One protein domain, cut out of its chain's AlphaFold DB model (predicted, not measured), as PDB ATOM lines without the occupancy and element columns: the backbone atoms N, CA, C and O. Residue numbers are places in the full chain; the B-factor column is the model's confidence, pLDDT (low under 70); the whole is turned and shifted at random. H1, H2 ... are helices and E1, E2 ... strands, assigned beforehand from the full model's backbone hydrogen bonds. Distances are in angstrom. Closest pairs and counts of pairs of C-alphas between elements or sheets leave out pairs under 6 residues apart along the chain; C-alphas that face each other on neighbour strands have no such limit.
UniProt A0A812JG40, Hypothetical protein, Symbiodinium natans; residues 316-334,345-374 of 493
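Overview. This is residues 316 to 334 and 345 to 374 of the 493 residues of the protein "Hypothetical protein" of Symbiodinium natans (UniProt A0A812JG40). A small body, in which the short helices H2 and H3 pack on a two-stranded ribbon of E1 and E2, has one long helix, H1, running past it; residues 316 to 320 of H1 pack on H2 and residues 329 to 334 stick out. The printed part has 49 residues, with three named helices and two named strands in the order H1, E1, H2, H3, E2. The sheet, E1 beside E2, is parallel, and the class is mostly helix. The whole is compact, with a radius of gyration of the C-alphas of 10.2 A and spans of 30 by 21 by 17 A.

Arrangement. H1, residues 316 to 334, touches H2, residues 353 to 360, with residues 316 to 320 alone; their closest C-alphas, those of Thr 317 and Val 357, are 5.9 A apart, and their lines are about perpendicular at 75 degrees. H1 is close to but not clearly touching H3, residues 362 to 367, at a shallow tilt of 19 degrees, the same way; their closest C-alphas, those of Ala 321 and Leu 364, are 7.7 A apart. E1, residues 346 to 349, and E2, residues 370 to 373, are parallel neighbours at 33 degrees, with N 371 and O 346 within hydrogen-bond range at 2.8 A. E1, H2, H3 and E2 form a strand-helix-strand unit, two parallel neighbour strands with helices between, and its crossover is right-handed. The closest C-alphas of H2 and E2, those of Gly 355 and Val 372, are 6.1 A apart. H1, H2 and H3 have every O i to N i+4 pair within hydrogen-bond range.

Along the chain. H1 begins at C-alpha 316, (-56.093, 44.587, -0.351), and measures 27.3 A to C-alpha 334. E1 measures 9.9 A, H2 11.1 A and H3 8.9 A. E2 measures 9.5 A and ends at C-alpha 373, (-43.593, 40.009, -15.329).

Size, cuts and confidence. The C-alphas farthest apart, those of Gln 333 and Ala 374, are 30.4 A apart. Residues 335 to 344 are not printed, and C-alphas 334 and 345 are 16.3 A apart across this cut. Of the links that are printed whole, E1 to H2, H2 to H3 and H3 to E2 are tight. The mean pLDDT of the printed part is 74.7, and residues 328 to 334, 353 to 354 and 368 are under 70.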
ATOM      1  N   ARG A 316     -57.305  45.299   0.108       79.19
ATOM      2  CA  ARG A 316     -56.093  44.587  -0.351       79.19
ATOM      3  C   ARG A 316     -55.276  45.403  -1.351       79.19
ATOM      4  O   ARG A 316     -54.046  45.399  -1.298       79.19
ATOM      5  N   THR A 317     -55.954  46.112  -2.247       76.56
ATOM      6  CA  THR A 317     -55.330  47.001  -3.235       76.56
ATOM      7  C   THR A 317     -54.746  48.239  -2.558       76.56
ATOM      8  O   THR A 317     -53.628  48.643  -2.876       76.56
ATOM      9  N   PHE A 318     -55.438  48.761  -1.544       74.88
ATOM     10  CA  PHE A 318     -54.964  49.871  -0.725       74.88
ATOM     11  C   PHE A 318     -53.676  49.530   0.045       74.88
ATOM     12  O   PHE A 318     -52.694  50.266  -0.036       74.88
ATOM     13  N   GLN A 319     -53.627  48.379   0.730       75.75
ATOM     14  CA  GLN A 319     -52.420  47.924   1.439       75.75
ATOM     15  C   GLN A 319     -51.215  47.777   0.504       75.75
ATOM     16  O   GLN A 319     -50.092  48.139   0.859       75.75
ATOM     17  N   VAL A 320     -51.452  47.268  -0.705       78.00
ATOM     18  CA  VAL A 320     -50.442  47.168  -1.758       78.00
ATOM     19  C   VAL A 320     -49.932  48.551  -2.176       78.00
ATOM     20  O   VAL A 320     -48.716  48.755  -2.208       78.00
ATOM     21  N   ALA A 321     -50.826  49.498  -2.468       74.06
ATOM     22  CA  ALA A 321     -50.449  50.857  -2.856       74.06
ATOM     23  C   ALA A 321     -49.619  51.546  -1.758       74.06
ATOM     24  O   ALA A 321     -48.558  52.108  -2.035       74.06
ATOM     25  N   LEU A 322     -50.027  51.395  -0.496       73.12
ATOM     26  CA  LEU A 322     -49.343  51.970   0.664       73.12
ATOM     27  C   LEU A 322     -47.952  51.348   0.887       73.12
ATOM     28  O   LEU A 322     -46.981  52.055   1.171       73.12
ATOM     29  N   ALA A 323     -47.813  50.033   0.686       75.38
ATOM     30  CA  ALA A 323     -46.520  49.349   0.739       75.38
ATOM     31  C   ALA A 323     -45.560  49.822  -0.370       75.38
ATOM     32  O   ALA A 323     -44.360  49.988  -0.129       75.38
ATOM     33  N   LEU A 324     -46.076  50.072  -1.577       73.44
ATOM     34  CA  LEU A 324     -45.295  50.599  -2.699       73.44
ATOM     35  C   LEU A 324     -44.863  52.051  -2.474       73.44
ATOM     36  O   LEU A 324     -43.716  52.409  -2.764       73.44
ATOM     37  N   GLU A 325     -45.737  52.882  -1.909       72.50
ATOM     38  CA  GLU A 325     -45.405  54.259  -1.554       72.50
ATOM     39  C   GLU A 325     -44.321  54.317  -0.472       72.50
ATOM     40  O   GLU A 325     -43.322  55.026  -0.639       72.50
ATOM     41  N   ALA A 326     -44.426  53.489   0.572       71.12
ATOM     42  CA  ALA A 326     -43.400  53.369   1.608       71.12
ATOM     43  C   ALA A 326     -42.026  52.977   1.027       71.12
ATOM     44  O   ALA A 326     -40.995  53.553   1.397       71.12
ATOM     45  N   GLN A 327     -41.991  52.051   0.060       74.12
ATOM     46  CA  GLN A 327     -40.758  51.684  -0.644       74.12
ATOM     47  C   GLN A 327     -40.196  52.836  -1.490       74.12
ATOM     48  O   GLN A 327     -38.981  53.052  -1.509       74.12
ATOM     49  N   ASN A 328     -41.054  53.606  -2.160       69.69
ATOM     50  CA  ASN A 328     -40.637  54.764  -2.952       69.69
ATOM     51  C   ASN A 328     -40.101  55.912  -2.091       69.69
ATOM     52  O   ASN A 328     -39.108  56.547  -2.462       69.69
ATOM     53  N   VAL A 329     -40.706  56.171  -0.929       60.41
ATOM     54  CA  VAL A 329     -40.197  57.145   0.046       60.41
ATOM     55  C   VAL A 329     -38.824  56.714   0.557       60.41
ATOM     56  O   VAL A 329     -37.905  57.536   0.567       60.41
ATOM     57  N   LYS A 330     -38.648  55.426   0.884       67.25
ATOM     58  CA  LYS A 330     -37.359  54.861   1.307       67.25
ATOM     59  C   LYS A 330     -36.276  55.054   0.237       67.25
ATOM     60  O   LYS A 330     -35.244  55.652   0.515       67.25
ATOM     61  N   ARG A 331     -36.566  54.723  -1.028       66.56
ATOM     62  CA  ARG A 331     -35.655  54.975  -2.167       66.56
ATOM     63  C   ARG A 331     -35.271  56.446  -2.311       66.56
ATOM     64  O   ARG A 331     -34.108  56.770  -2.532       66.56
ATOM     65  N   LYS A 332     -36.236  57.360  -2.189       65.56
ATOM     66  CA  LYS A 332     -35.972  58.806  -2.276       65.56
ATOM     67  C   LYS A 332     -35.135  59.322  -1.099       65.56
ATOM     68  O   LYS A 332     -34.395  60.288  -1.280       65.56
ATOM     69  N   GLN A 333     -35.250  58.721   0.086       62.03
ATOM     70  CA  GLN A 333     -34.397  59.037   1.234       62.03
ATOM     71  C   GLN A 333     -32.974  58.498   1.040       62.03
ATOM     72  O   GLN A 333     -32.023  59.259   1.224       62.03
ATOM     73  N   ASP A 334     -32.840  57.260   0.567       63.56
ATOM     74  CA  ASP A 334     -31.551  56.592   0.345       63.56
ATOM     75  C   ASP A 334     -30.737  57.237  -0.798       63.56
ATOM     76  O   ASP A 334     -29.507  57.245  -0.778       63.56
ATOM     77  N   LYS A 345     -36.606  49.573 -13.010       74.56
ATOM     78  CA  LYS A 345     -37.985  49.177 -12.691       74.56
ATOM     79  C   LYS A 345     -37.975  47.970 -11.758       74.56
ATOM     80  O   LYS A 345     -37.295  46.979 -12.036       74.56
ATOM     81  N   VAL A 346     -38.726  48.030 -10.660       73.88
ATOM     82  CA  VAL A 346     -38.838  46.867  -9.766       73.88
ATOM     83  C   VAL A 346     -39.722  45.851 -10.441       73.88
ATOM     84  O   VAL A 346     -40.845  46.158 -10.835       73.88
ATOM     85  N   THR A 347     -39.204  44.644 -10.601       79.69
ATOM     86  CA  THR A 347     -39.975  43.578 -11.217       79.69
ATOM     87  C   THR A 347     -40.824  42.890 -10.157       79.69
ATOM     88  O   THR A 347     -40.287  42.424  -9.155       79.69
ATOM     89  N   VAL A 348     -42.130  42.803 -10.387       78.69
ATOM     90  CA  VAL A 348     -43.065  42.059  -9.539       78.69
ATOM     91  C   VAL A 348     -43.617  40.889 -10.349       78.69
ATOM     92  O   VAL A 348     -44.016  41.051 -11.502       78.69
ATOM     93  N   HIS A 349     -43.631  39.691  -9.769       80.50
ATOM     94  CA  HIS A 349     -44.218  38.524 -10.427       80.50
ATOM     95  C   HIS A 349     -45.742  38.630 -10.445       80.50
ATOM     96  O   HIS A 349     -46.347  38.881  -9.403       80.50
ATOM     97  N   GLN A 350     -46.364  38.360 -11.595       82.00
ATOM     98  CA  GLN A 350     -47.822  38.424 -11.771       82.00
ATOM     99  C   GLN A 350     -48.604  37.513 -10.804       82.00
ATOM    100  O   GLN A 350     -49.736  37.822 -10.455       82.00
ATOM    101  N   GLN A 351     -47.993  36.415 -10.342       76.81
ATOM    102  CA  GLN A 351     -48.598  35.469  -9.390       76.81
ATOM    103  C   GLN A 351     -48.494  35.908  -7.920       76.81
ATOM    104  O   GLN A 351     -49.126  35.307  -7.057       76.81
ATOM    105  N   SER A 352     -47.704  36.938  -7.611       73.06
ATOM    106  CA  SER A 352     -47.668  37.494  -6.255       73.06
ATOM    107  C   SER A 352     -48.942  38.298  -5.975       73.06
ATOM    108  O   SER A 352     -49.536  38.854  -6.898       73.06
ATOM    109  N   ALA A 353     -49.338  38.419  -4.704       69.88
ATOM    110  CA  ALA A 353     -50.485  39.248  -4.308       69.88
ATOM    111  C   ALA A 353     -50.352  40.703  -4.804       69.88
ATOM    112  O   ALA A 353     -51.320  41.312  -5.246       69.88
ATOM    113  N   LEU A 354     -49.125  41.228  -4.810       68.62
ATOM    114  CA  LEU A 354     -48.790  42.535  -5.373       68.62
ATOM    115  C   LEU A 354     -48.971  42.565  -6.901       68.62
ATOM    116  O   LEU A 354     -49.514  43.517  -7.450       68.62
ATOM    117  N   GLY A 355     -48.545  41.510  -7.595       77.62
ATOM    118  CA  GLY A 355     -48.661  41.391  -9.048       77.62
ATOM    119  C   GLY A 355     -50.096  41.238  -9.544       77.62
ATOM    120  O   GLY A 355     -50.419  41.791 -10.591       77.62
ATOM    121  N   SER A 356     -50.967  40.548  -8.802       75.62
ATOM    122  CA  SER A 356     -52.383  40.408  -9.165       75.62
ATOM    123  C   SER A 356     -53.148  41.723  -8.999       75.62
ATOM    124  O   SER A 356     -53.985  42.059  -9.835       75.62
ATOM    125  N   VAL A 357     -52.807  42.505  -7.972       74.88
ATOM    126  CA  VAL A 357     -53.339  43.855  -7.757       74.88
ATOM    127  C   VAL A 357     -52.848  44.828  -8.834       74.88
ATOM    128  O   VAL A 357     -53.658  45.550  -9.416       74.88
ATOM    129  N   LEU A 358     -51.546  44.818  -9.146       79.06
ATOM    130  CA  LEU A 358     -50.958  45.662 -10.196       79.06
ATOM    131  C   LEU A 358     -51.454  45.283 -11.598       79.06
ATOM    132  O   LEU A 358     -51.592  46.150 -12.452       79.06
ATOM    133  N   ALA A 359     -51.768  44.008 -11.842       81.69
ATOM    134  CA  ALA A 359     -52.366  43.567 -13.101       81.69
ATOM    135  C   ALA A 359     -53.802  44.084 -13.286       81.69
ATOM    136  O   ALA A 359     -54.208  44.347 -14.414       81.69
ATOM    137  N   LYS A 360     -54.561  44.246 -12.193       82.12
ATOM    138  CA  LYS A 360     -55.902  44.852 -12.219       82.12
ATOM    139  C   LYS A 360     -55.868  46.382 -12.333       82.12
ATOM    140  O   LYS A 360     -56.870  46.966 -12.722       82.12
ATOM    141  N   ASN A 361     -54.740  47.015 -12.005       76.75
ATOM    142  CA  ASN A 361     -54.582  48.469 -11.944       76.75
ATOM    143  C   ASN A 361     -53.257  48.900 -12.617       76.75
ATOM    144  O   ASN A 361     -52.285  49.196 -11.916       76.75
ATOM    145  N   PRO A 362     -53.181  48.917 -13.963       79.94
ATOM    146  CA  PRO A 362     -51.933  49.173 -14.693       79.94
ATOM    147  C   PRO A 362     -51.358  50.577 -14.447       79.94
ATOM    148  O   PRO A 362     -50.138  50.734 -14.414       79.94
ATOM    149  N   ASP A 363     -52.211  51.565 -14.172       74.00
ATOM    150  CA  ASP A 363     -51.801  52.942 -13.873       74.00
ATOM    151  C   ASP A 363     -50.882  53.015 -12.633       74.00
ATOM    152  O   ASP A 363     -49.912  53.775 -12.613       74.00
ATOM    153  N   LEU A 364     -51.112  52.145 -11.634       71.06
ATOM    154  CA  LEU A 364     -50.259  52.022 -10.442       71.06
ATOM    155  C   LEU A 364     -48.891  51.403 -10.763       71.06
ATOM    156  O   LEU A 364     -47.905  51.680 -10.083       71.06
ATOM    157  N   ALA A 365     -48.784  50.557 -11.788       75.00
ATOM    158  CA  ALA A 365     -47.491  50.004 -12.180       75.00
ATOM    159  C   ALA A 365     -46.607  51.074 -12.845       75.00
ATOM    160  O   ALA A 365     -45.406  51.138 -12.565       75.00
ATOM    161  N   ASP A 366     -47.193  51.943 -13.670       76.62
ATOM    162  CA  ASP A 366     -46.465  53.011 -14.358       76.62
ATOM    163  C   ASP A 366     -46.063  54.156 -13.421       76.62
ATOM    164  O   ASP A 366     -44.907  54.590 -13.457       76.62
ATOM    165  N   GLU A 367     -46.955  54.595 -12.525       74.12
ATOM    166  CA  GLU A 367     -46.667  55.665 -11.557       74.12
ATOM    167  C   GLU A 367     -45.507  55.302 -10.610       74.12
ATOM    168  O   GLU A 367     -44.668  56.144 -10.272       74.12
ATOM    169  N   TYR A 368     -45.397  54.023 -10.238       68.69
ATOM    170  CA  TYR A 368     -44.391  53.522  -9.298       68.69
ATOM    171  C   TYR A 368     -43.169  52.893  -9.987       68.69
ATOM    172  O   TYR A 368     -42.279  52.372  -9.310       68.69
ATOM    173  N   ASN A 369     -43.079  52.978 -11.321       76.44
ATOM    174  CA  ASN A 369     -41.993  52.411 -12.128       76.44
ATOM    175  C   ASN A 369     -41.783  50.907 -11.833       76.44
ATOM    176  O   ASN A 369     -40.662  50.438 -11.610       76.44
ATOM    177  N   LEU A 370     -42.877  50.149 -11.798       79.44
ATOM    178  CA  LEU A 370     -42.908  48.707 -11.571       79.44
ATOM    179  C   LEU A 370     -43.112  47.980 -12.900       79.44
ATOM    180  O   LEU A 370     -43.785  48.462 -13.806       79.44
ATOM    181  N   GLN A 371     -42.516  46.800 -13.033       82.38
ATOM    182  CA  GLN A 371     -42.731  45.927 -14.179       82.38
ATOM    183  C   GLN A 371     -43.368  44.627 -13.697       82.38
ATOM    184  O   GLN A 371     -42.720  43.830 -13.021       82.38
ATOM    185  N   VAL A 372     -44.628  44.390 -14.062       82.50
ATOM    186  CA  VAL A 372     -45.279  43.103 -13.803       82.50
ATOM    187  C   VAL A 372     -44.782  42.104 -14.847       82.50
ATOM    188  O   VAL A 372     -45.072  42.242 -16.034       82.50
ATOM    189  N   LYS A 373     -43.992  41.106 -14.434       84.25
ATOM    190  CA  LYS A 373     -43.593  40.009 -15.329       84.25
ATOM    191  C   LYS A 373     -44.606  38.879 -15.231       84.25
ATOM    192  O   LYS A 373     -44.793  38.295 -14.159       84.25
ATOM    193  N   ALA A 374     -45.210  38.548 -16.370       77.19
ATOM    194  CA  ALA A 374     -45.944  37.304 -16.533       77.19
ATOM    195  C   ALA A 374     -44.983  36.133 -16.314       77.19
ATOM    196  O   ALA A 374     -43.866  36.129 -16.841       77.19
TER     197      ALA A 374